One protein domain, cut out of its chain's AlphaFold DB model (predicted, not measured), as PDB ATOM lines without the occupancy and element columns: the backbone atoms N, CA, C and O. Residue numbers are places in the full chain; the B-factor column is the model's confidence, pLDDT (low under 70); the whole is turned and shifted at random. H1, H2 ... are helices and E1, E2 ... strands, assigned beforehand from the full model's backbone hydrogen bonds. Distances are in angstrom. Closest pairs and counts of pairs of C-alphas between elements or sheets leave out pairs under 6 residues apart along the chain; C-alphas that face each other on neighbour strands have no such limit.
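What this domain is: This is residues 33 to 121 of the 385 residues of an uncharacterized protein of Paenibacillus sp. N3.4 (UniProt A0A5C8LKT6). With little regular structure, the model is a small parallel sheet, E1 E2 E3, with H2 over one face, and much of the rest is long stretches with no named element, residues 33 to 44, 74 to 88 and 93 to 115. The 89 printed residues hold H1, E1, H2, E2 and E3 in that order, 29 residues in named elements, class mixed. The whole is compact, radius of gyration of the C-alphas 12.1 A, spanning 31 by 30 by 26 A.

Where its parts are: H1 is residues 45 to 48, from C-alpha 45 at (127.394, 119.209, 95.645); E1 is residues 55 to 58; H2 is residues 61 to 73, 18.1 A from first to last C-alpha; E2 is residues 89 to 92; E3 is residues 116 to 119, ending with C-alpha 119 at (128.258, 104.982, 80.854).

How they stand to each other: N 56 and O 89 of E1 and E2 are 2.8 A apart, N 90 and O 116 of E2 and E3 2.7 A. E1, H2, E2 form a strand-helix-strand unit, parallel neighbours joined through a helix, with right-handed crossover. H2, every O i to N i+4 pair within hydrogen-bond range, runs along the strands, height over the sheet 11.4 A. H1, too short for such a pair, only grazes the sheet with residues 46 to 47.

The domain as a whole: The printed part has no cut. Links H2 to E2 and E2 to E3 are long. Residue 33 is under pLDDT 70.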
ATOM      1  N   THR A  33     141.909 109.878 106.650       64.12
ATOM      2  CA  THR A  33     141.892 110.424 105.275       64.12
ATOM      3  C   THR A  33     142.115 109.351 104.204       64.12
ATOM      4  O   THR A  33     142.496 109.656 103.075       64.12
ATOM      5  N   GLY A  34     141.920 108.080 104.560       89.81
ATOM      6  CA  GLY A  34     142.353 106.936 103.762       89.81
ATOM      7  C   GLY A  34     141.362 106.482 102.692       89.81
ATOM      8  O   GLY A  34     141.771 105.755 101.783       89.81
ATOM      9  N   ARG A  35     140.078 106.866 102.774       94.38
ATOM     10  CA  ARG A  35     139.031 106.374 101.866       94.38
ATOM     11  C   ARG A  35     138.365 107.486 101.065       94.38
ATOM     12  O   ARG A  35     138.291 108.642 101.475       94.38
ATOM     13  N   TRP A  36     137.789 107.100  99.929       96.12
ATOM     14  CA  TRP A  36     137.071 108.000  99.022       96.12
ATOM     15  C   TRP A  36     135.865 108.714  99.651       96.12
ATOM     16  O   TRP A  36     135.507 109.796  99.199       96.12
ATOM     17  N   THR A  37     135.242 108.151 100.689       94.69
ATOM     18  CA  THR A  37     134.087 108.766 101.369       94.69
ATOM     19  C   THR A  37     134.451 109.582 102.609       94.69
ATOM     20  O   THR A  37     133.550 110.083 103.286       94.69
ATOM     21  N   ASP A  38     135.738 109.707 102.928       94.38
ATOM     22  CA  ASP A  38     136.194 110.406 104.127       94.38
ATOM     23  C   ASP A  38     136.392 111.905 103.860       94.38
ATOM     24  O   ASP A  38     136.835 112.320 102.787       94.38
ATOM     25  N   GLY A  39     136.089 112.735 104.863       91.06
ATOM     26  CA  GLY A  39     136.348 114.177 104.829       91.06
ATOM     27  C   GLY A  39     135.809 114.874 103.572       91.06
ATOM     28  O   GLY A  39     134.618 114.798 103.272       91.06
ATOM     29  N   GLY A  40     136.694 115.586 102.866       93.06
ATOM     30  CA  GLY A  40     136.387 116.327 101.637       93.06
ATOM     31  C   GLY A  40     136.654 115.565 100.333       93.06
ATOM     32  O   GLY A  40     136.550 116.169  99.271       93.06
ATOM     33  N   ASN A  41     137.009 114.277 100.396       96.19
ATOM     34  CA  ASN A  41     137.269 113.453  99.211       96.19
ATOM     35  C   ASN A  41     136.024 113.256  98.313       96.19
ATOM     36  O   ASN A  41     136.170 113.326  97.088       96.19
ATOM     37  N   PRO A  42     134.808 113.022  98.856       97.62
ATOM     38  CA  PRO A  42     133.612 112.874  98.035       97.62
ATOM     39  C   PRO A  42     132.990 114.236  97.693       97.62
ATOM     40  O   PRO A  42     132.726 115.062  98.570       97.62
ATOM     41  N   ASP A  43     132.655 114.435  96.420       97.94
ATOM     42  CA  ASP A  43     131.845 115.562  95.956       97.94
ATOM     43  C   ASP A  43     130.374 115.142  95.877       97.94
ATOM     44  O   ASP A  43     130.005 114.282  95.081       97.94
ATOM     45  N   THR A  44     129.533 115.770  96.698       97.31
ATOM     46  CA  THR A  44     128.070 115.576  96.733       97.31
ATOM     47  C   THR A  44     127.298 116.815  96.270       97.31
ATOM     48  O   THR A  44     126.076 116.768  96.144       97.31
ATOM     49  N   SER A  45     128.001 117.908  95.952       96.06
ATOM     50  CA  SER A  45     127.394 119.209  95.645       96.06
ATOM     51  C   SER A  45     126.518 119.178  94.393       96.06
ATOM     52  O   SER A  45     125.524 119.892  94.316       96.06
ATOM     53  N   TRP A  46     126.840 118.302  93.438       95.56
ATOM     54  CA  TRP A  46     126.053 118.080  92.224       95.56
ATOM     55  C   TRP A  46     124.623 117.601  92.506       95.56
ATOM     56  O   TRP A  46     123.729 117.891  91.717       95.56
ATOM     57  N   PHE A  47     124.405 116.877  93.607       95.44
ATOM     58  CA  PHE A  47     123.079 116.408  94.002       95.44
ATOM     59  C   PHE A  47     122.307 117.496  94.747       95.44
ATOM     60  O   PHE A  47     121.107 117.650  94.553       95.44
ATOM     61  N   ASP A  48     123.005 118.271  95.575       91.19
ATOM     62  CA  ASP A  48     122.404 119.290  96.437       91.19
ATOM     63  C   ASP A  48     121.791 120.469  95.657       91.19
ATOM     64  O   ASP A  48     120.928 121.159  96.198       91.19
ATOM     65  N   VAL A  49     122.212 120.695  94.403       90.31
ATOM     66  CA  VAL A  49     121.655 121.740  93.521       90.31
ATOM     67  C   VAL A  49     120.197 121.457  93.165       90.31
ATOM     68  O   VAL A  49     119.355 122.345  93.277       90.31
ATOM     69  N   ASP A  50     119.904 120.230  92.733       90.69
ATOM     70  CA  ASP A  50     118.545 119.785  92.425       90.69
ATOM     71  C   ASP A  50     118.399 118.278  92.704       90.69
ATOM     72  O   ASP A  50     118.551 117.442  91.805       90.69
ATOM     73  N   PRO A  51     118.056 117.910  93.951       90.88
ATOM     74  CA  PRO A  51     117.816 116.524  94.338       90.88
ATOM     75  C   PRO A  51     116.671 115.858  93.572       90.88
ATOM     76  O   PRO A  51     116.570 114.629  93.568       90.88
ATOM     77  N   SER A  52     115.778 116.635  92.947       90.75
ATOM     78  CA  SER A  52     114.644 116.109  92.183       90.75
ATOM     79  C   SER A  52     115.048 115.658  90.779       90.75
ATOM     80  O   SER A  52     114.355 114.828  90.188       90.75
ATOM     81  N   PHE A  53     116.205 116.114  90.288       92.88
ATOM     82  CA  PHE A  53     116.672 115.795  88.951       92.88
ATOM     83  C   PHE A  53     116.839 114.280  88.758       92.88
ATOM     84  O   PHE A  53     117.204 113.526  89.673       92.88
ATOM     85  N   GLY A  54     116.481 113.817  87.560       95.00
ATOM     86  CA  GLY A  54     116.406 112.392  87.242       95.00
ATOM     87  C   GLY A  54     117.721 111.802  86.742       95.00
ATOM     88  O   GLY A  54     117.903 110.591  86.814       95.00
ATOM     89  N   THR A  55     118.636 112.617  86.215       97.19
ATOM     90  CA  THR A  55     119.872 112.146  85.573       97.19
ATOM     91  C   THR A  55     121.057 113.013  85.969       97.19
ATOM     92  O   THR A  55     121.012 114.219  85.796       97.19
ATOM     93  N   PHE A  56     122.135 112.418  86.467       97.88
ATOM     94  CA  PHE A  56     123.316 113.155  86.912       97.88
ATOM     95  C   PHE A  56     124.568 112.671  86.199       97.88
ATOM     96  O   PHE A  56     124.797 111.470  86.079       97.88
ATOM     97  N   THR A  57     125.418 113.607  85.781       97.50
ATOM     98  CA  THR A  57     126.709 113.290  85.165       97.50
ATOM     99  C   THR A  57     127.798 113.105  86.218       97.50
ATOM    100  O   THR A  57     128.109 114.014  86.996       97.50
ATOM    101  N   ILE A  58     128.447 111.946  86.170       98.31
ATOM    102  CA  ILE A  58     129.579 111.559  87.004       98.31
ATOM    103  C   ILE A  58     130.845 111.608  86.146       98.31
ATOM    104  O   ILE A  58     131.170 110.680  85.413       98.31
ATOM    105  N   ASN A  59     131.563 112.727  86.213       97.75
ATOM    106  CA  ASN A  59     132.747 112.972  85.386       97.75
ATOM    107  C   ASN A  59     134.049 113.125  86.182       97.75
ATOM    108  O   ASN A  59     135.069 113.518  85.623       97.75
ATOM    109  N   THR A  60     134.020 112.842  87.485       98.62
ATOM    110  CA  THR A  60     135.209 112.847  88.341       98.62
ATOM    111  C   THR A  60     135.143 111.705  89.359       98.62
ATOM    112  O   THR A  60     134.044 111.313  89.771       98.62
ATOM    113  N   PRO A  61     136.301 111.194  89.819       98.62
ATOM    114  CA  PRO A  61     136.369 110.236  90.922       98.62
ATOM    115  C   PRO A  61     135.621 110.707  92.177       98.62
ATOM    116  O   PRO A  61     134.867 109.942  92.773       98.62
ATOM    117  N   ALA A  62     135.751 111.993  92.523       98.69
ATOM    118  CA  ALA A  62     135.085 112.593  93.677       98.69
ATOM    119  C   ALA A  62     133.552 112.549  93.564       98.69
ATOM    120  O   ALA A  62     132.883 112.274  94.558       98.69
ATOM    121  N   LYS A  63     132.975 112.753  92.370       98.75
ATOM    122  CA  LYS A  63     131.521 112.626  92.168       98.75
ATOM    123  C   LYS A  63     131.041 111.189  92.330       98.75
ATOM    124  O   LYS A  63     130.012 110.965  92.963       98.75
ATOM    125  N   LEU A  64     131.794 110.216  91.812       98.81
ATOM    126  CA  LEU A  64     131.477 108.797  91.998       98.81
ATOM    127  C   LEU A  64     131.572 108.405  93.483       98.81
ATOM    128  O   LEU A  64     130.688 107.733  94.006       98.81
ATOM    129  N   ALA A  65     132.588 108.895  94.193       98.62
ATOM    130  CA  ALA A  65     132.683 108.762  95.645       98.62
ATOM    131  C   ALA A  65     131.510 109.444  96.377       98.62
ATOM    132  O   ALA A  65     131.029 108.937  97.389       98.62
ATOM    133  N   GLY A  66     130.999 110.554  95.841       98.56
ATOM    134  CA  GLY A  66     129.772 111.202  96.296       98.56
ATOM    135  C   GLY A  66     128.538 110.308  96.196       98.56
ATOM    136  O   GLY A  66     127.729 110.297  97.121       98.56
ATOM    137  N   VAL A  67     128.418 109.499  95.139       98.81
ATOM    138  CA  VAL A  67     127.357 108.481  95.032       98.81
ATOM    139  C   VAL A  67     127.464 107.486  96.189       98.81
ATOM    140  O   VAL A  67     126.476 107.251  96.884       98.81
ATOM    141  N   ALA A  68     128.664 106.952  96.447       98.50
ATOM    142  CA  ALA A  68     128.897 106.036  97.566       98.50
ATOM    143  C   ALA A  68     128.540 106.677  98.912       98.50
ATOM    144  O   ALA A  68     127.847 106.062  99.720       98.50
ATOM    145  N   LYS A  69     128.961 107.928  99.129       98.12
ATOM    146  CA  LYS A  69     128.651 108.712 100.331       98.12
ATOM    147  C   LYS A  69     127.141 108.839 100.535       98.12
ATOM    148  O   LYS A  69     126.643 108.466 101.588       98.12
ATOM    149  N   LEU A  70     126.417 109.315  99.523       98.62
ATOM    150  CA  LEU A  70     124.981 109.588  99.610       98.62
ATOM    151  C   LEU A  70     124.164 108.316  99.857       98.62
ATOM    152  O   LEU A  70     123.279 108.320 100.710       98.62
ATOM    153  N   VAL A  71     124.481 107.217  99.163       98.62
ATOM    154  CA  VAL A  71     123.807 105.926  99.384       98.62
ATOM    155  C   VAL A  71     124.093 105.401 100.790       98.62
ATOM    156  O   VAL A  71     123.166 105.067 101.523       98.62
ATOM    157  N   ASN A  72     125.364 105.363 101.193       97.75
ATOM    158  CA  ASN A  72     125.766 104.751 102.460       97.75
ATOM    159  C   ASN A  72     125.370 105.600 103.683       97.75
ATOM    160  O   ASN A  72     125.102 105.055 104.758       97.75
ATOM    161  N   ASP A  73     125.268 106.921 103.539       97.50
ATOM    162  CA  ASP A  73     124.730 107.800 104.578       97.50
ATOM    163  C   ASP A  73     123.198 107.724 104.623       97.50
ATOM    164  O   ASP A  73     122.615 107.755 105.709       97.50
ATOM    165  N   GLY A  74     122.536 107.536 103.478       97.56
ATOM    166  CA  GLY A  74     121.073 107.521 103.360       97.56
ATOM    167  C   GLY A  74     120.438 108.912 103.458       97.56
ATOM    168  O   GLY A  74     119.214 109.036 103.497       97.56
ATOM    169  N   ILE A  75     121.250 109.967 103.510       96.38
ATOM    170  CA  ILE A  75     120.810 111.357 103.618       96.38
ATOM    171  C   ILE A  75     121.860 112.286 102.995       96.38
ATOM    172  O   ILE A  75     123.060 112.033 103.107       96.38
ATOM    173  N   SER A  76     121.420 113.350 102.325       95.00
ATOM    174  CA  SER A  76     122.309 114.394 101.808       95.00
ATOM    175  C   SER A  76     122.692 115.403 102.892       95.00
ATOM    176  O   SER A  76     122.100 115.449 103.974       95.00
ATOM    177  N   ARG A  77     123.656 116.279 102.585       91.94
ATOM    178  CA  ARG A  77     124.066 117.366 103.488       91.94
ATOM    179  C   ARG A  77     122.909 118.309 103.830       91.94
ATOM    180  O   ARG A  77     122.855 118.820 104.944       91.94
ATOM    181  N   ASN A  78     121.982 118.505 102.894       91.75
ATOM    182  CA  ASN A  78     120.814 119.370 103.065       91.75
ATOM    183  C   ASN A  78     119.625 118.657 103.738       91.75
ATOM    184  O   ASN A  78     118.526 119.203 103.776       91.75
ATOM    185  N   GLY A  79     119.820 117.440 104.259       94.31
ATOM    186  CA  GLY A  79     118.781 116.686 104.965       94.31
ATOM    187  C   GLY A  79     117.804 115.938 104.052       94.31
ATOM    188  O   GLY A  79     116.776 115.458 104.526       94.31
ATOM    189  N   VAL A  80     118.102 115.823 102.754       95.25
ATOM    190  CA  VAL A  80     117.258 115.082 101.807       95.25
ATOM    191  C   VAL A  80     117.529 113.590 101.947       95.25
ATOM    192  O   VAL A  80     118.668 113.155 101.796       95.25
ATOM    193  N   ALA A  81     116.492 112.799 102.226       96.56
ATOM    194  CA  ALA A  81     116.612 111.347 102.314       96.56
ATOM    195  C   ALA A  81     117.031 110.732 100.966       96.56
ATOM    196  O   ALA A  81     116.524 111.117  99.911       96.56
ATOM    197  N   ILE A  82     117.936 109.753 101.012       97.50
ATOM    198  CA  ILE A  82     118.433 109.027  99.840       97.50
ATOM    199  C   ILE A  82     117.910 107.594  99.885       97.50
ATOM    200  O   ILE A  82     118.392 106.772 100.658       97.50
ATOM    201  N   ASP A  83     116.958 107.273  99.009       96.62
ATOM    202  CA  ASP A  83     116.475 105.900  98.810       96.62
ATOM    203  C   ASP A  83     117.293 105.184  97.725       96.62
ATOM    204  O   ASP A  83     116.798 104.870  96.644       96.62
ATOM    205  N   GLY A  84     118.600 105.033  97.957       97.56
ATOM    206  CA  GLY A  84     119.486 104.267  97.071       97.56
ATOM    207  C   GLY A  84     119.596 104.779  95.628       97.56
ATOM    208  O   GLY A  84     120.063 104.039  94.771       97.56
ATOM    209  N   PHE A  85     119.167 106.015  95.340       98.50
ATOM    210  CA  PHE A  85     118.964 106.540  93.979       98.50
ATOM    211  C   PHE A  85     117.858 105.837  93.166       98.50
ATOM    212  O   PHE A  85     117.900 105.857  91.937       98.50
ATOM    213  N   SER A  86     116.838 105.271  93.820       97.88
ATOM    214  CA  SER A  86     115.654 104.719  93.144       97.88
ATOM    215  C   SER A  86     115.063 105.709  92.129       97.88
ATOM    216  O   SER A  86     114.879 106.894  92.423       97.88
ATOM    217  N   GLY A  87     114.828 105.236  90.902       97.00
ATOM    218  CA  GLY A  87     114.312 106.041  89.786       97.00
ATOM    219  C   GLY A  87     115.289 107.068  89.197       97.00
ATOM    220  O   GLY A  87     114.903 107.821  88.304       97.00
ATOM    221  N   LYS A  88     116.544 107.118  89.663       98.19
ATOM    222  CA  LYS A  88     117.562 108.065  89.185       98.19
ATOM    223  C   LYS A  88     118.619 107.374  88.331       98.19
ATOM    224  O   LYS A  88     118.974 106.213  88.548       98.19
ATOM    225  N   ARG A  89     119.157 108.130  87.378       98.12
ATOM    226  CA  ARG A  89     120.235 107.726  86.475       98.12
ATOM    227  C   ARG A  89     121.519 108.490  86.786       98.12
ATOM    228  O   ARG A  89     121.505 109.704  86.962       98.12
ATOM    229  N   LEU A  90     122.628 107.772  86.847       98.56
ATOM    230  CA  LEU A  90     123.973 108.270  87.092       98.56
ATOM    231  C   LEU A  90     124.821 107.879  85.879       98.56
ATOM    232  O   LEU A  90     125.030 106.695  85.621       98.56
ATOM    233  N   GLU A  91     125.263 108.870  85.115       98.06
ATOM    234  CA  GLU A  91     125.936 108.675  83.833       98.06
ATOM    235  C   GLU A  91     127.422 109.003  83.946       98.06
ATOM    236  O   GLU A  91     127.815 110.159  84.124       98.06
ATOM    237  N   VAL A  92     128.261 107.976  83.841       98.50
ATOM    238  CA  VAL A  92     129.715 108.113  83.842       98.50
ATOM    239  C   VAL A  92     130.188 108.479  82.439       98.50
ATOM    240  O   VAL A  92     130.093 107.682  81.505       98.50
ATOM    241  N   SER A  93     130.703 109.700  82.277       97.50
ATOM    242  CA  SER A  93     131.026 110.249  80.951       97.50
ATOM    243  C   SER A  93     132.502 110.110  80.553       97.50
ATOM    244  O   SER A  93     132.864 110.308  79.392       97.50
ATOM    245  N   THR A  94     133.376 109.756  81.494       97.69
ATOM    246  CA  THR A  94     134.833 109.669  81.304       97.69
ATOM    247  C   THR A  94     135.414 108.505  82.096       97.69
ATOM    248  O   THR A  94     134.782 108.017  83.029       97.69
ATOM    249  N   ASP A  95     136.629 108.090  81.744       98.56
ATOM    250  CA  ASP A  95     137.433 107.202  82.583       98.56
ATOM    251  C   ASP A  95     137.684 107.844  83.952       98.56
ATOM    252  O   ASP A  95     137.900 109.056  84.051       98.56
ATOM    253  N   LEU A  96     137.692 107.021  84.999       98.69
ATOM    254  CA  LEU A  96     137.852 107.447  86.384       98.69
ATOM    255  C   LEU A  96     139.046 106.738  87.023       98.69
ATOM    256  O   LEU A  96     139.120 105.509  87.045       98.69
ATOM    257  N   ASP A  97     139.969 107.516  87.584       98.62
ATOM    258  CA  ASP A  97     141.091 107.004  88.371       98.62
ATOM    259  C   ASP A  97     140.773 107.070  89.867       98.62
ATOM    260  O   ASP A  97     140.672 108.145  90.458       98.62
ATOM    261  N   LEU A  98     140.596 105.897  90.472       98.38
ATOM    262  CA  LEU A  98     140.273 105.722  91.883       98.38
ATOM    263  C   LEU A  98     141.515 105.423  92.739       98.38
ATOM    264  O   LEU A  98     141.362 105.117  93.918       98.38
ATOM    265  N   SER A  99     142.734 105.524  92.192       97.50
ATOM    266  CA  SER A  99     143.976 105.128  92.878       97.50
ATOM    267  C   SER A  99     144.366 105.994  94.077       97.50
ATOM    268  O   SER A  99     145.163 105.545  94.906       97.50
ATOM    269  N   ALA A 100     143.812 107.207  94.177       96.50
ATOM    270  CA  ALA A 100     144.167 108.181  95.207       96.50
ATOM    271  C   ALA A 100     143.793 107.732  96.632       96.50
ATOM    272  O   ALA A 100     144.502 108.073  97.578       96.50
ATOM    273  N   TYR A 101     142.716 106.954  96.787       96.12
ATOM    274  CA  TYR A 101     142.198 106.512  98.087       96.12
ATOM    275  C   TYR A 101     141.624 105.095  98.008       96.12
ATOM    276  O   TYR A 101     141.287 104.601  96.931       96.12
ATOM    277  N   SER A 102     141.447 104.444  99.159       95.75
ATOM    278  CA  SER A 102     140.717 103.176  99.224       95.75
ATOM    279  C   SER A 102     139.246 103.378  98.850       95.75
ATOM    280  O   SER A 102     138.582 104.314  99.310       95.75
ATOM    281  N   TRP A 103     138.730 102.494  98.001       97.69
ATOM    282  CA  TRP A 103     137.349 102.512  97.541       97.69
ATOM    283  C   TRP A 103     136.385 102.037  98.628       97.69
ATOM    284  O   TRP A 103     136.671 101.123  99.401       97.69
ATOM    285  N   VAL A 104     135.211 102.662  98.652       96.44
ATOM    286  CA  VAL A 104     134.093 102.319  99.530       96.44
ATOM    287  C   VAL A 104     132.955 101.850  98.627       96.44
ATOM    288  O   VAL A 104     132.382 102.688  97.932       96.44
ATOM    289  N   PRO A 105     132.623 100.546  98.626       98.19
ATOM    290  CA  PRO A 105     131.504 100.015  97.862       98.19
ATOM    291  C   PRO A 105     130.219 100.829  98.052       98.19
ATOM    292  O   PRO A 105     129.883 101.242  99.169       98.19
ATOM    293  N   ILE A 106     129.508 101.063  96.949       98.75
ATOM    294  CA  ILE A 106     128.215 101.752  96.956       98.75
ATOM    295  C   ILE A 106     127.151 100.767  97.450       98.75
ATOM    296  O   ILE A 106     126.964  99.711  96.855       98.75
ATOM    297  N   GLY A 107     126.434 101.122  98.508       98.38
ATOM    298  CA  GLY A 107     125.308 100.348  99.012       98.38
ATOM    299  C   GLY A 107     125.673  99.246 100.006       98.38
ATOM    300  O   GLY A 107     126.698  98.569  99.895       98.38
ATOM    301  N   THR A 108     124.777  99.056 100.970       97.19
ATOM    302  CA  THR A 108     124.777  97.986 101.978       97.19
ATOM    303  C   THR A 108     123.431  97.259 101.961       97.19
ATOM    304  O   THR A 108     122.500  97.678 101.283       97.19
ATOM    305  N   ASP A 109     123.288  96.184 102.729       96.25
ATOM    306  CA  ASP A 109     122.004  95.486 102.894       96.25
ATOM    307  C   ASP A 109     120.889  96.355 103.501       96.25
ATOM    308  O   ASP A 109     119.717  96.180 103.185       96.25
ATOM    309  N   THR A 110     121.246  97.310 104.355       97.50
ATOM    310  CA  THR A 110     120.310  98.264 104.975       97.50
ATOM    311  C   THR A 110     120.101  99.529 104.147       97.50
ATOM    312  O   THR A 110     119.111 100.234 104.344       97.50
ATOM    313  N   LYS A 111     121.024  99.833 103.230       98.19
ATOM    314  CA  LYS A 111     120.981 100.998 102.337       98.19
ATOM    315  C   LYS A 111     121.443 100.583 100.941       98.19
ATOM    316  O   LYS A 111     122.554 100.933 100.539       98.19
ATOM    317  N   PRO A 112     120.651  99.783 100.216       98.62
ATOM    318  CA  PRO A 112     121.092  99.230  98.947       98.62
ATOM    319  C   PRO A 112     121.122 100.303  97.859       98.62
ATOM    320  O   PRO A 112     120.399 101.301  97.914       98.62
ATOM    321  N   PHE A 113     121.941 100.082  96.836       98.88
ATOM    322  CA  PHE A 113     121.861 100.856  95.607       98.88
ATOM    323  C   PHE A 113     120.657 100.393  94.776       98.88
ATOM    324  O   PHE A 113     120.557  99.218  94.437       98.88
ATOM    325  N   LYS A 114     119.768 101.325  94.432       98.81
ATOM    326  CA  LYS A 114     118.514 101.122  93.683       98.81
ATOM    327  C   LYS A 114     118.464 101.905  92.364       98.81
ATOM    328  O   LYS A 114     117.445 101.923  91.679       98.81
ATOM    329  N   GLY A 115     119.537 102.622  92.036       98.62
ATOM    330  CA  GLY A 115     119.604 103.482  90.859       98.62
ATOM    331  C   GLY A 115     120.069 102.777  89.589       98.62
ATOM    332  O   GLY A 115     120.284 101.566  89.533       98.62
ATOM    333  N   THR A 116     120.256 103.585  88.547       98.75
ATOM    334  CA  THR A 116     120.929 103.189  87.304       98.75
ATOM    335  C   THR A 116     122.306 103.846  87.249       98.75
ATOM    336  O   THR A 116     122.373 105.070  87.213       98.75
ATOM    337  N   LEU A 117     123.392 103.070  87.231       98.75
ATOM    338  CA  LEU A 117     124.766 103.561  87.057       98.75
ATOM    339  C   LEU A 117     125.349 103.010  85.756       98.75
ATOM    340  O   LEU A 117     125.679 101.829  85.669       98.75
ATOM    341  N   ILE A 118     125.470 103.859  84.742       98.19
ATOM    342  CA  ILE A 118     125.841 103.443  83.385       98.19
ATOM    343  C   ILE A 118     126.817 104.431  82.755       98.19
ATOM    344  O   ILE A 118     126.995 105.538  83.262       98.19
ATOM    345  N   THR A 119     127.432 104.060  81.638       97.19
ATOM    346  CA  THR A 119     128.258 104.982  80.854       97.19
ATOM    347  C   THR A 119     127.468 105.691  79.760       97.19
ATOM    348  O   THR A 119     126.437 105.202  79.292       97.19
ATOM    349  N   THR A 120     127.948 106.866  79.347       89.06
ATOM    350  CA  THR A 120     127.416 107.572  78.173       89.06
ATOM    351  C   THR A 120     127.963 106.979  76.871       89.06
ATOM    352  O   THR A 120     129.014 106.333  76.845       89.06
ATOM    353  N   ASP A 121     127.260 107.232  75.764       81.88
ATOM    354  CA  ASP A 121     127.741 107.016  74.387       81.88
ATOM    355  C   ASP A 121     127.942 105.548  73.961       81.88
ATOM    356  O   ASP A 121     128.519 105.274  72.908       81.88
TER     357      ASP A 121